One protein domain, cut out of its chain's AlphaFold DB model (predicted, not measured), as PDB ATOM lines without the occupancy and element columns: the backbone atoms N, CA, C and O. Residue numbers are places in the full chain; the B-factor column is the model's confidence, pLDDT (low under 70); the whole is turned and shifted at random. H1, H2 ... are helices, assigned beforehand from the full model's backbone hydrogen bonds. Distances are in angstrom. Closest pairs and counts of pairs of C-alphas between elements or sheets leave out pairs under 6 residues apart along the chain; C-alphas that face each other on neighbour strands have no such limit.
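AT A GLANCE: This is residues 101 to 188 of the 239 residues of an uncharacterized protein of Kuraishia capsulata CBS 1993 (UniProt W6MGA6). Two long helices, H1 and H2, stand apart on either side of a loose middle, where short H3 packs on the early part of H2. The unnamed stretch 156 to 179 folds back from the end of H2 into the space between them. The printed part has 88 residues with three named helices, H1, H2 and H3 in chain order, and no named strand; its class is all helix. It is only just loose, close to compact, with a radius of gyration of the C-alphas of 14.8 A and spans of 41 by 30 by 29 A.

HOW THE PARTS SIT: H1, residues 101 to 119, is apart from H2, residues 132 to 155, and from H3, residues 180 to 184. H2 touches H3 with residues 135 to 139 alone; their closest C-alphas, of Ile 139 and Leu 184, are 6.8 A apart. In H2 and H3 every O i to N i+4 pair is within hydrogen-bond range; in H1, 14 of 15 are.

IN THESE COORDINATES: H1 begins at C-alpha 101 (45.909, -31.109, -9.731) and measures 27.7 A, H2 34.4 A and H3 6.1 A from first to last C-alpha. H3 ends at C-alpha 184 (31.054, -17.441, 2.765).

THE WHOLE: The C-alphas of Asn 119 and Glu 155, the two farthest apart, are 42.1 A apart. Both links are long, and the printed part has no cut. Residues 118 to 123 and 151 to 157 stand free. The model's pLDDT is under 70 at residues 121 to 125 and 174.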
ATOM      1  N   GLY A 101      47.034 -31.893  -9.216       81.56
ATOM      2  CA  GLY A 101      45.909 -31.109  -9.731       81.56
ATOM      3  C   GLY A 101      45.136 -30.286  -8.695       81.56
ATOM      4  O   GLY A 101      45.713 -29.408  -8.049       81.56
ATOM      5  N   ASN A 102      43.831 -30.521  -8.545       82.56
ATOM      6  CA  ASN A 102      42.978 -29.692  -7.677       82.56
ATOM      7  C   ASN A 102      43.383 -29.759  -6.196       82.56
ATOM      8  O   ASN A 102      43.300 -28.758  -5.478       82.56
ATOM      9  N   ALA A 103      43.864 -30.917  -5.743       86.31
ATOM     10  CA  ALA A 103      44.375 -31.090  -4.387       86.31
ATOM     11  C   ALA A 103      45.623 -30.231  -4.156       86.31
ATOM     12  O   ALA A 103      45.765 -29.592  -3.113       86.31
ATOM     13  N   ARG A 104      46.503 -30.157  -5.164       87.81
ATOM     14  CA  ARG A 104      47.709 -29.324  -5.132       87.81
ATOM     15  C   ARG A 104      47.376 -27.848  -4.989       87.81
ATOM     16  O   ARG A 104      47.966 -27.165  -4.162       87.81
ATOM     17  N   ILE A 105      46.436 -27.360  -5.794       87.69
ATOM     18  CA  ILE A 105      46.042 -25.947  -5.774       87.69
ATOM     19  C   ILE A 105      45.494 -25.590  -4.393       87.69
ATOM     20  O   ILE A 105      45.899 -24.599  -3.800       87.69
ATOM     21  N   ARG A 106      44.647 -26.454  -3.829       88.25
ATOM     22  CA  ARG A 106      44.035 -26.228  -2.517       88.25
ATOM     23  C   ARG A 106      45.014 -26.277  -1.359       88.25
ATOM     24  O   ARG A 106      44.959 -25.410  -0.494       88.25
ATOM     25  N   THR A 107      45.900 -27.268  -1.348       91.06
ATOM     26  CA  THR A 107      46.947 -27.374  -0.324       91.06
ATOM     27  C   THR A 107      47.898 -26.182  -0.395       91.06
ATOM     28  O   THR A 107      48.236 -25.600   0.632       91.06
ATOM     29  N   LEU A 108      48.271 -25.734  -1.599       90.94
ATOM     30  CA  LEU A 108      49.054 -24.508  -1.760       90.94
ATOM     31  C   LEU A 108      48.297 -23.261  -1.289       90.94
ATOM     32  O   LEU A 108      48.878 -22.456  -0.563       90.94
ATOM     33  N   ASP A 109      47.022 -23.110  -1.640       90.25
ATOM     34  CA  ASP A 109      46.199 -21.984  -1.193       90.25
ATOM     35  C   ASP A 109      46.051 -21.950   0.333       90.25
ATOM     36  O   ASP A 109      46.127 -20.879   0.934       90.25
ATOM     37  N   GLU A 110      45.857 -23.102   0.981       89.81
ATOM     38  CA  GLU A 110      45.776 -23.199   2.441       89.81
ATOM     39  C   GLU A 110      47.101 -22.796   3.097       89.81
ATOM     40  O   GLU A 110      47.106 -21.907   3.950       89.81
ATOM     41  N   ARG A 111      48.236 -23.314   2.609       91.44
ATOM     42  CA  ARG A 111      49.576 -22.913   3.075       91.44
ATOM     43  C   ARG A 111      49.814 -21.412   2.919       91.44
ATOM     44  O   ARG A 111      50.309 -20.760   3.839       91.44
ATOM     45  N   MET A 112      49.447 -20.839   1.772       90.81
ATOM     46  CA  MET A 112      49.585 -19.400   1.531       90.81
ATOM     47  C   MET A 112      48.685 -18.584   2.463       90.81
ATOM     48  O   MET A 112      49.123 -17.560   2.991       90.81
ATOM     49  N   LYS A 113      47.455 -19.041   2.732       87.62
ATOM     50  CA  LYS A 113      46.539 -18.410   3.697       87.62
ATOM     51  C   LYS A 113      47.069 -18.487   5.124       87.62
ATOM     52  O   LYS A 113      46.948 -17.501   5.845       87.62
ATOM     53  N   GLU A 114      47.655 -19.606   5.537       89.25
ATOM     54  CA  GLU A 114      48.266 -19.758   6.861       89.25
ATOM     55  C   GLU A 114      49.452 -18.807   7.051       89.25
ATOM     56  O   GLU A 114      49.523 -18.099   8.058       89.25
ATOM     57  N   ILE A 115      50.356 -18.742   6.068       89.44
ATOM     58  CA  ILE A 115      51.510 -17.830   6.094       89.44
ATOM     59  C   ILE A 115      51.030 -16.372   6.080       89.44
ATOM     60  O   ILE A 115      51.471 -15.557   6.893       89.44
ATOM     61  N   SER A 116      50.079 -16.047   5.202       87.75
ATOM     62  CA  SER A 116      49.506 -14.705   5.092       87.75
ATOM     63  C   SER A 116      48.747 -14.295   6.354       87.75
ATOM     64  O   SER A 116      48.832 -13.145   6.762       87.75
ATOM     65  N   ALA A 117      48.053 -15.210   7.036       84.50
ATOM     66  CA  ALA A 117      47.313 -14.891   8.255       84.50
ATOM     67  C   ALA A 117      48.219 -14.494   9.433       84.50
ATOM     68  O   ALA A 117      47.759 -13.769  10.313       84.50
ATOM     69  N   LYS A 118      49.480 -14.948   9.456       85.69
ATOM     70  CA  LYS A 118      50.447 -14.593  10.508       85.69
ATOM     71  C   LYS A 118      50.947 -13.152  10.374       85.69
ATOM     72  O   LYS A 118      51.035 -12.449  11.373       85.69
ATOM     73  N   ASN A 119      51.237 -12.715   9.147       84.00
ATOM     74  CA  ASN A 119      51.863 -11.411   8.879       84.00
ATOM     75  C   ASN A 119      50.895 -10.365   8.297       84.00
ATOM     76  O   ASN A 119      51.207  -9.177   8.248       84.00
ATOM     77  N   GLY A 120      49.742 -10.795   7.795       74.44
ATOM     78  CA  GLY A 120      48.818  -9.977   7.022       74.44
ATOM     79  C   GLY A 120      47.841  -9.174   7.873       74.44
ATOM     80  O   GLY A 120      47.412  -9.575   8.954       74.44
ATOM     81  N   THR A 121      47.414  -8.031   7.334       66.56
ATOM     82  CA  THR A 121      46.273  -7.284   7.879       66.56
ATOM     83  C   THR A 121      44.965  -8.030   7.593       66.56
ATOM     84  O   THR A 121      44.854  -8.755   6.606       66.56
ATOM     85  N   LEU A 122      43.926  -7.819   8.416       61.94
ATOM     86  CA  LEU A 122      42.606  -8.476   8.298       61.94
ATOM     87  C   LEU A 122      41.980  -8.381   6.880       61.94
ATOM     88  O   LEU A 122      41.137  -9.203   6.520       61.94
ATOM     89  N   LYS A 123      42.426  -7.411   6.065       50.62
ATOM     90  CA  LYS A 123      42.064  -7.212   4.650       50.62
ATOM     91  C   LYS A 123      42.487  -8.362   3.720       50.62
ATOM     92  O   LYS A 123      41.951  -8.458   2.624       50.62
ATOM     93  N   ALA A 124      43.396  -9.246   4.139       52.25
ATOM     94  CA  ALA A 124      43.811 -10.419   3.358       52.25
ATOM     95  C   ALA A 124      42.698 -11.480   3.200       52.25
ATOM     96  O   ALA A 124      42.823 -12.397   2.397       52.25
ATOM     97  N   ARG A 125      41.584 -11.357   3.939       69.00
ATOM     98  CA  ARG A 125      40.414 -12.246   3.848       69.00
ATOM     99  C   ARG A 125      39.260 -11.592   3.090       69.00
ATOM    100  O   ARG A 125      38.151 -11.478   3.612       69.00
ATOM    101  N   ASN A 126      39.519 -11.137   1.869       83.12
ATOM    102  CA  ASN A 126      38.452 -10.671   0.991       83.12
ATOM    103  C   ASN A 126      37.667 -11.873   0.460       83.12
ATOM    104  O   ASN A 126      38.245 -12.804  -0.091       83.12
ATOM    105  N   LEU A 127      36.349 -11.849   0.651       88.12
ATOM    106  CA  LEU A 127      35.460 -12.882   0.130       88.12
ATOM    107  C   LEU A 127      35.173 -12.638  -1.353       88.12
ATOM    108  O   LEU A 127      35.122 -11.491  -1.806       88.12
ATOM    109  N   GLU A 128      34.872 -13.713  -2.077       90.06
ATOM    110  CA  GLU A 128      34.365 -13.648  -3.448       90.06
ATOM    111  C   GLU A 128      33.101 -12.767  -3.509       90.06
ATOM    112  O   GLU A 128      32.187 -12.865  -2.672       90.06
ATOM    113  N   LYS A 129      33.039 -11.870  -4.500       92.62
ATOM    114  CA  LYS A 129      31.879 -10.998  -4.712       92.62
ATOM    115  C   LYS A 129      30.695 -11.855  -5.160       92.62
ATOM    116  O   LYS A 129      30.719 -12.446  -6.229       92.62
ATOM    117  N   MET A 130      29.639 -11.884  -4.351       92.81
ATOM    118  CA  MET A 130      28.422 -12.648  -4.632       92.81
ATOM    119  C   MET A 130      27.173 -11.797  -4.388       92.81
ATOM    120  O   MET A 130      27.178 -10.977  -3.461       92.81
ATOM    121  N   PRO A 131      26.076 -12.021  -5.136       96.81
ATOM    122  CA  PRO A 131      24.784 -11.427  -4.823       96.81
ATOM    123  C   PRO A 131      24.321 -11.790  -3.408       96.81
ATOM    124  O   PRO A 131      24.455 -12.929  -2.951       96.81
ATOM    125  N   MET A 132      23.720 -10.820  -2.716       94.50
ATOM    126  CA  MET A 132      23.275 -10.969  -1.325       94.50
ATOM    127  C   MET A 132      22.308 -12.141  -1.121       94.50
ATOM    128  O   MET A 132      22.442 -12.872  -0.139       94.50
ATOM    129  N   ALA A 133      21.352 -12.337  -2.034       97.00
ATOM    130  CA  ALA A 133      20.373 -13.422  -1.946       97.00
ATOM    131  C   ALA A 133      21.049 -14.801  -2.011       97.00
ATOM    132  O   ALA A 133      20.825 -15.638  -1.135       97.00
ATOM    133  N   MET A 134      21.951 -14.995  -2.977       95.88
ATOM    134  CA  MET A 134      22.702 -16.238  -3.149       95.88
ATOM    135  C   MET A 134      23.603 -16.518  -1.943       95.88
ATOM    136  O   MET A 134      23.551 -17.609  -1.376       95.88
ATOM    137  N   ARG A 135      24.359 -15.514  -1.474       93.62
ATOM    138  CA  ARG A 135      25.225 -15.667  -0.295       93.62
ATOM    139  C   ARG A 135      24.415 -16.053   0.947       93.62
ATOM    140  O   ARG A 135      24.793 -16.978   1.662       93.62
ATOM    141  N   LYS A 136      23.275 -15.397   1.192       93.81
ATOM    142  CA  LYS A 136      22.372 -15.746   2.304       93.81
ATOM    143  C   LYS A 136      21.808 -17.163   2.161       93.81
ATOM    144  O   LYS A 136      21.738 -17.872   3.162       93.81
ATOM    145  N   GLY A 137      21.433 -17.576   0.949       95.75
ATOM    146  CA  GLY A 137      20.951 -18.929   0.660       95.75
ATOM    147  C   GLY A 137      21.998 -19.997   0.973       95.75
ATOM    148  O   GLY A 137      21.713 -20.940   1.707       95.75
ATOM    149  N   MET A 138      23.237 -19.801   0.517       92.25
ATOM    150  CA  MET A 138      24.344 -20.717   0.799       92.25
ATOM    151  C   MET A 138      24.657 -20.821   2.294       92.25
ATOM    152  O   MET A 138      24.858 -21.924   2.800       92.25
ATOM    153  N   ILE A 139      24.657 -19.693   3.017       92.00
ATOM    154  CA  ILE A 139      24.853 -19.691   4.474       92.00
ATOM    155  C   ILE A 139      23.746 -20.503   5.152       92.00
ATOM    156  O   ILE A 139      24.061 -21.389   5.939       92.00
ATOM    157  N   LYS A 140      22.472 -20.253   4.817       94.00
ATOM    158  CA  LYS A 140      21.327 -20.990   5.383       94.00
ATOM    159  C   LYS A 140      21.404 -22.492   5.101       94.00
ATOM    160  O   LYS A 140      21.212 -23.298   6.003       94.00
ATOM    161  N   ALA A 141      21.715 -22.886   3.868       93.56
ATOM    162  CA  ALA A 141      21.844 -24.298   3.516       93.56
ATOM    163  C   ALA A 141      22.974 -24.977   4.306       93.56
ATOM    164  O   ALA A 141      22.824 -26.103   4.778       93.56
ATOM    165  N   ARG A 142      24.104 -24.282   4.490       91.06
ATOM    166  CA  ARG A 142      25.242 -24.796   5.260       91.06
ATOM    167  C   ARG A 142      24.927 -24.902   6.753       91.06
ATOM    168  O   ARG A 142      25.319 -25.894   7.365       91.06
ATOM    169  N   THR A 143      24.219 -23.930   7.335       91.88
ATOM    170  CA  THR A 143      23.808 -23.994   8.748       91.88
ATOM    171  C   THR A 143      22.863 -25.158   8.986       91.88
ATOM    172  O   THR A 143      23.139 -25.960   9.866       91.88
ATOM    173  N   LEU A 144      21.851 -25.344   8.130       94.94
ATOM    174  CA  LEU A 144      20.911 -26.465   8.243       94.94
ATOM    175  C   LEU A 144      21.611 -27.829   8.144       94.94
ATOM    176  O   LEU A 144      21.335 -28.724   8.938       94.94
ATOM    177  N   LYS A 145      22.556 -27.990   7.206       93.94
ATOM    178  CA  LYS A 145      23.364 -29.221   7.102       93.94
ATOM    179  C   LYS A 145      24.196 -29.473   8.360       93.94
ATOM    180  O   LYS A 145      24.295 -30.609   8.806       93.94
ATOM    181  N   THR A 146      24.786 -28.417   8.919       93.38
ATOM    182  CA  THR A 146      25.616 -28.511  10.128       93.38
ATOM    183  C   THR A 146      24.784 -28.863  11.352       93.38
ATOM    184  O   THR A 146      25.153 -29.767  12.089       93.38
ATOM    185  N   GLU A 147      23.635 -28.209  11.526       94.81
ATOM    186  CA  GLU A 147      22.690 -28.478  12.613       94.81
ATOM    187  C   GLU A 147      22.151 -29.910  12.544       94.81
ATOM    188  O   GLU A 147      22.104 -30.595  13.562       94.81
ATOM    189  N   LYS A 148      21.805 -30.391  11.342       96.75
ATOM    190  CA  LYS A 148      21.379 -31.779  11.132       96.75
ATOM    191  C   LYS A 148      22.484 -32.767  11.520       96.75
ATOM    192  O   LYS A 148      22.226 -33.660  12.315       96.75
ATOM    193  N   TYR A 149      23.710 -32.562  11.035       96.06
ATOM    194  CA  TYR A 149      24.854 -33.420  11.360       96.06
ATOM    195  C   TYR A 149      25.181 -33.433  12.862       96.06
ATOM    196  O   TYR A 149      25.462 -34.479  13.437       96.06
ATOM    197  N   GLU A 150      25.120 -32.275  13.521       95.44
ATOM    198  CA  GLU A 150      25.324 -32.161  14.968       95.44
ATOM    199  C   GLU A 150      24.239 -32.869  15.772       95.44
ATOM    200  O   GLU A 150      24.543 -33.519  16.775       95.44
ATOM    201  N   LYS A 151      22.982 -32.744  15.338       97.12
ATOM    202  CA  LYS A 151      21.844 -33.406  15.968       97.12
ATOM    203  C   LYS A 151      21.960 -34.924  15.839       97.12
ATOM    204  O   LYS A 151      21.891 -35.605  16.854       97.12
ATOM    205  N   GLU A 152      22.226 -35.424  14.634       97.75
ATOM    206  CA  GLU A 152      22.415 -36.855  14.363       97.75
ATOM    207  C   GLU A 152      23.592 -37.430  15.158       97.75
ATOM    208  O   GLU A 152      23.458 -38.470  15.797       97.75
ATOM    209  N   ALA A 153      24.732 -36.733  15.200       97.38
ATOM    210  CA  ALA A 153      25.879 -37.169  15.993       97.38
ATOM    211  C   ALA A 153      25.559 -37.209  17.495       97.38
ATOM    212  O   ALA A 153      25.957 -38.146  18.183       97.38
ATOM    213  N   LYS A 154      24.810 -36.225  18.006       96.81
ATOM    214  CA  LYS A 154      24.378 -36.196  19.408       96.81
ATOM    215  C   LYS A 154      23.415 -37.340  19.732       96.81
ATOM    216  O   LYS A 154      23.548 -37.943  20.791       96.81
ATOM    217  N   GLU A 155      22.470 -37.625  18.840       97.81
ATOM    218  CA  GLU A 155      21.519 -38.736  18.971       97.81
ATOM    219  C   GLU A 155      22.228 -40.097  18.908       97.81
ATOM    220  O   GLU A 155      21.902 -40.991  19.682       97.81
ATOM    221  N   ALA A 156      23.250 -40.232  18.059       97.81
ATOM    222  CA  ALA A 156      24.061 -41.442  17.926       97.81
ATOM    223  C   ALA A 156      25.169 -41.588  18.992       97.81
ATOM    224  O   ALA A 156      25.872 -42.596  19.008       97.81
ATOM    225  N   GLY A 157      25.378 -40.590  19.859       97.06
ATOM    226  CA  GLY A 157      26.453 -40.601  20.861       97.06
ATOM    227  C   GLY A 157      27.869 -40.395  20.296       97.06
ATOM    228  O   GLY A 157      28.853 -40.689  20.972       97.06
ATOM    229  N   ILE A 158      27.998 -39.873  19.072       97.50
ATOM    230  CA  ILE A 158      29.282 -39.593  18.420       97.50
ATOM    231  C   ILE A 158      29.834 -38.251  18.917       97.50
ATOM    232  O   ILE A 158      29.198 -37.200  18.792       97.50
ATOM    233  N   VAL A 159      31.062 -38.259  19.440       96.56
ATOM    234  CA  VAL A 159      31.744 -37.041  19.901       96.56
ATOM    235  C   VAL A 159      32.389 -36.315  18.720       96.56
ATOM    236  O   VAL A 159      33.323 -36.813  18.097       96.56
ATOM    237  N   LEU A 160      31.914 -35.102  18.435       95.00
ATOM    238  CA  LEU A 160      32.468 -34.233  17.394       95.00
ATOM    239  C   LEU A 160      33.518 -33.256  17.947       95.00
ATOM    240  O   LEU A 160      33.484 -32.863  19.115       95.00
ATOM    241  N   SER A 161      34.409 -32.778  17.072       92.81
ATOM    242  CA  SER A 161      35.378 -31.724  17.401       92.81
ATOM    243  C   SER A 161      34.683 -30.413  17.793       92.81
ATOM    244  O   SER A 161      33.675 -30.019  17.199       92.81
ATOM    245  N   ARG A 162      35.202 -29.716  18.808       93.38
ATOM    246  CA  ARG A 162      34.612 -28.461  19.304       93.38
ATOM    247  C   ARG A 162      35.001 -27.284  18.406       93.38
ATOM    248  O   ARG A 162      36.180 -27.077  18.141       93.38
ATOM    249  N   THR A 163      34.021 -26.483  17.998       91.69
ATOM    250  CA  THR A 163      34.222 -25.243  17.231       91.69
ATOM    251  C   THR A 163      34.053 -24.007  18.117       91.69
ATOM    252  O   THR A 163      33.469 -24.069  19.204       91.69
ATOM    253  N   ARG A 164      34.577 -22.854  17.678       89.81
ATOM    254  CA  ARG A 164      34.393 -21.587  18.401       89.81
ATOM    255  C   ARG A 164      32.958 -21.079  18.250       89.81
ATOM    256  O   ARG A 164      32.284 -21.307  17.249       89.81
ATOM    257  N   LYS A 165      32.478 -20.312  19.234       86.62
ATOM    258  CA  LYS A 165      31.130 -19.726  19.182       86.62
ATOM    259  C   LYS A 165      31.006 -18.758  17.997       86.62
ATOM    260  O   LYS A 165      31.672 -17.728  17.966       86.62
ATOM    261  N   GLY A 166      30.093 -19.056  17.073       83.88
ATOM    262  CA  GLY A 166      29.852 -18.247  15.869       83.88
ATOM    263  C   GLY A 166      30.659 -18.674  14.637       83.88
ATOM    264  O   GLY A 166      30.445 -18.110  13.560       83.88
ATOM    265  N   GLU A 167      31.529 -19.671  14.791       88.12
ATOM    266  CA  GLU A 167      32.155 -20.413  13.702       88.12
ATOM    267  C   GLU A 167      31.256 -21.587  13.312       88.12
ATOM    268  O   GLU A 167      30.653 -22.230  14.175       88.12
ATOM    269  N   LEU A 168      31.139 -21.857  12.013       85.56
ATOM    270  CA  LEU A 168      30.356 -22.988  11.526       85.56
ATOM    271  C   LEU A 168      31.274 -24.180  11.263       85.56
ATOM    272  O   LEU A 168      32.308 -24.012  10.614       85.56
ATOM    273  N   ARG A 169      30.885 -25.387  11.705       89.25
ATOM    274  CA  ARG A 169      31.688 -26.585  11.435       89.25
ATOM    275  C   ARG A 169      31.831 -26.796   9.926       89.25
ATOM    276  O   ARG A 169      30.901 -26.648   9.128       89.25
ATOM    277  N   SER A 170      33.041 -27.133   9.523       84.12
ATOM    278  CA  SER A 170      33.360 -27.580   8.182       84.12
ATOM    279  C   SER A 170      33.035 -29.056   8.012       84.12
ATOM    280  O   SER A 170      33.771 -29.909   8.490       84.12
ATOM    281  N   LEU A 171      31.941 -29.353   7.315       85.06
ATOM    282  CA  LEU A 171      31.610 -30.726   6.918       85.06
ATOM    283  C   LEU A 171      32.247 -31.117   5.578       85.06
ATOM    284  O   LEU A 171      32.431 -32.295   5.303       85.06
ATOM    285  N   ASP A 172      32.551 -30.128   4.730       74.94
ATOM    286  CA  ASP A 172      32.911 -30.353   3.327       74.94
ATOM    287  C   ASP A 172      33.975 -29.361   2.820       74.94
ATOM    288  O   ASP A 172      33.833 -28.731   1.776       74.94
ATOM    289  N   ASN A 173      35.054 -29.168   3.585       70.94
ATOM    290  CA  ASN A 173      36.163 -28.282   3.188       70.94
ATOM    291  C   ASN A 173      37.017 -28.830   2.023       70.94
ATOM    292  O   ASN A 173      37.904 -28.134   1.542       70.94
ATOM    293  N   GLY A 174      36.756 -30.057   1.566       66.88
ATOM    294  CA  GLY A 174      37.655 -30.843   0.717       66.88
ATOM    295  C   GLY A 174      37.103 -31.133  -0.678       66.88
ATOM    296  O   GLY A 174      37.852 -31.554  -1.554       66.88
ATOM    297  N   ARG A 175      35.829 -30.834  -0.969       74.81
ATOM    298  CA  ARG A 175      35.243 -31.068  -2.304       74.81
ATOM    299  C   ARG A 175      35.250 -29.829  -3.195       74.81
ATOM    300  O   ARG A 175      34.989 -28.726  -2.714       74.81
ATOM    301  N   GLY A 176      35.556 -30.006  -4.483       76.75
ATOM    302  CA  GLY A 176      35.580 -28.958  -5.516       76.75
ATOM    303  C   GLY A 176      36.972 -28.382  -5.809       76.75
ATOM    304  O   GLY A 176      37.975 -28.993  -5.467       76.75
ATOM    305  N   VAL A 177      37.021 -27.184  -6.404       78.25
ATOM    306  CA  VAL A 177      38.273 -26.442  -6.682       78.25
ATOM    307  C   VAL A 177      38.445 -25.264  -5.720       78.25
ATOM    308  O   VAL A 177      39.472 -25.152  -5.063       78.25
ATOM    309  N   THR A 178      37.407 -24.450  -5.506       80.56
ATOM    310  CA  THR A 178      37.440 -23.317  -4.560       80.56
ATOM    311  C   THR A 178      36.922 -23.707  -3.180       80.56
ATOM    312  O   THR A 178      36.058 -24.580  -3.062       80.56
ATOM    313  N   SER A 179      37.448 -23.092  -2.118       82.06
ATOM    314  CA  SER A 179      36.985 -23.390  -0.761       82.06
ATOM    315  C   SER A 179      35.658 -22.675  -0.477       82.06
ATOM    316  O   SER A 179      35.453 -21.520  -0.857       82.06
ATOM    317  N   ALA A 180      34.737 -23.325   0.241       84.56
ATOM    318  CA  ALA A 180      33.485 -22.675   0.645       84.56
ATOM    319  C   ALA A 180      33.731 -21.439   1.540       84.56
ATOM    320  O   ALA A 180      32.917 -20.513   1.569       84.56
ATOM    321  N   SER A 181      34.860 -21.414   2.254       84.88
ATOM    322  CA  SER A 181      35.329 -20.275   3.046       84.88
ATOM    323  C   SER A 181      35.663 -19.042   2.213       84.88
ATOM    324  O   SER A 181      35.454 -17.940   2.711       84.88
ATOM    325  N   ASP A 182      36.092 -19.184   0.959       87.50
ATOM    326  CA  ASP A 182      36.395 -18.023   0.104       87.50
ATOM    327  C   ASP A 182      35.122 -17.256  -0.268       87.50
ATOM    328  O   ASP A 182      35.125 -16.036  -0.411       87.50
ATOM    329  N   ARG A 183      33.992 -17.963  -0.342       88.31
ATOM    330  CA  ARG A 183      32.679 -17.394  -0.675       88.31
ATOM    331  C   ARG A 183      31.920 -16.868   0.530       88.31
ATOM    332  O   ARG A 183      31.270 -15.823   0.464       88.31
ATOM    333  N   LEU A 184      31.933 -17.644   1.611       87.38
ATOM    334  CA  LEU A 184      31.054 -17.441   2.765       87.38
ATOM    335  C   LEU A 184      31.795 -16.904   3.991       87.38
ATOM    336  O   LEU A 184      31.154 -16.408   4.916       87.38
ATOM    337  N   GLY A 185      33.126 -16.990   4.003       86.31
ATOM    338  CA  GLY A 185      33.937 -16.796   5.195       86.31
ATOM    339  C   GLY A 185      33.873 -17.996   6.147       86.31
ATOM    340  O   GLY A 185      33.112 -18.948   5.957       86.31
ATOM    341  N   LEU A 186      34.704 -17.942   7.187       79.19
ATOM    342  CA  LEU A 186      34.751 -18.951   8.258       79.19
ATOM    343  C   LEU A 186      33.759 -18.630   9.384       79.19
ATOM    344  O   LEU A 186      33.133 -19.519   9.956       79.19
ATOM    345  N   ASN A 187      33.577 -17.337   9.665       78.69
ATOM    346  CA  ASN A 187      32.827 -16.854  10.816       78.69
ATOM    347  C   ASN A 187      31.704 -15.923  10.386       78.69
ATOM    348  O   ASN A 187      31.889 -15.057   9.526       78.69
ATOM    349  N   LYS A 188      30.565 -16.013  11.077       73.38
ATOM    350  CA  LYS A 188      29.586 -14.928  11.047       73.38
ATOM    351  C   LYS A 188      30.203 -13.759  11.809       73.38
ATOM    352  O   LYS A 188      30.277 -13.812  13.035       73.38
TER     353      LYS A 188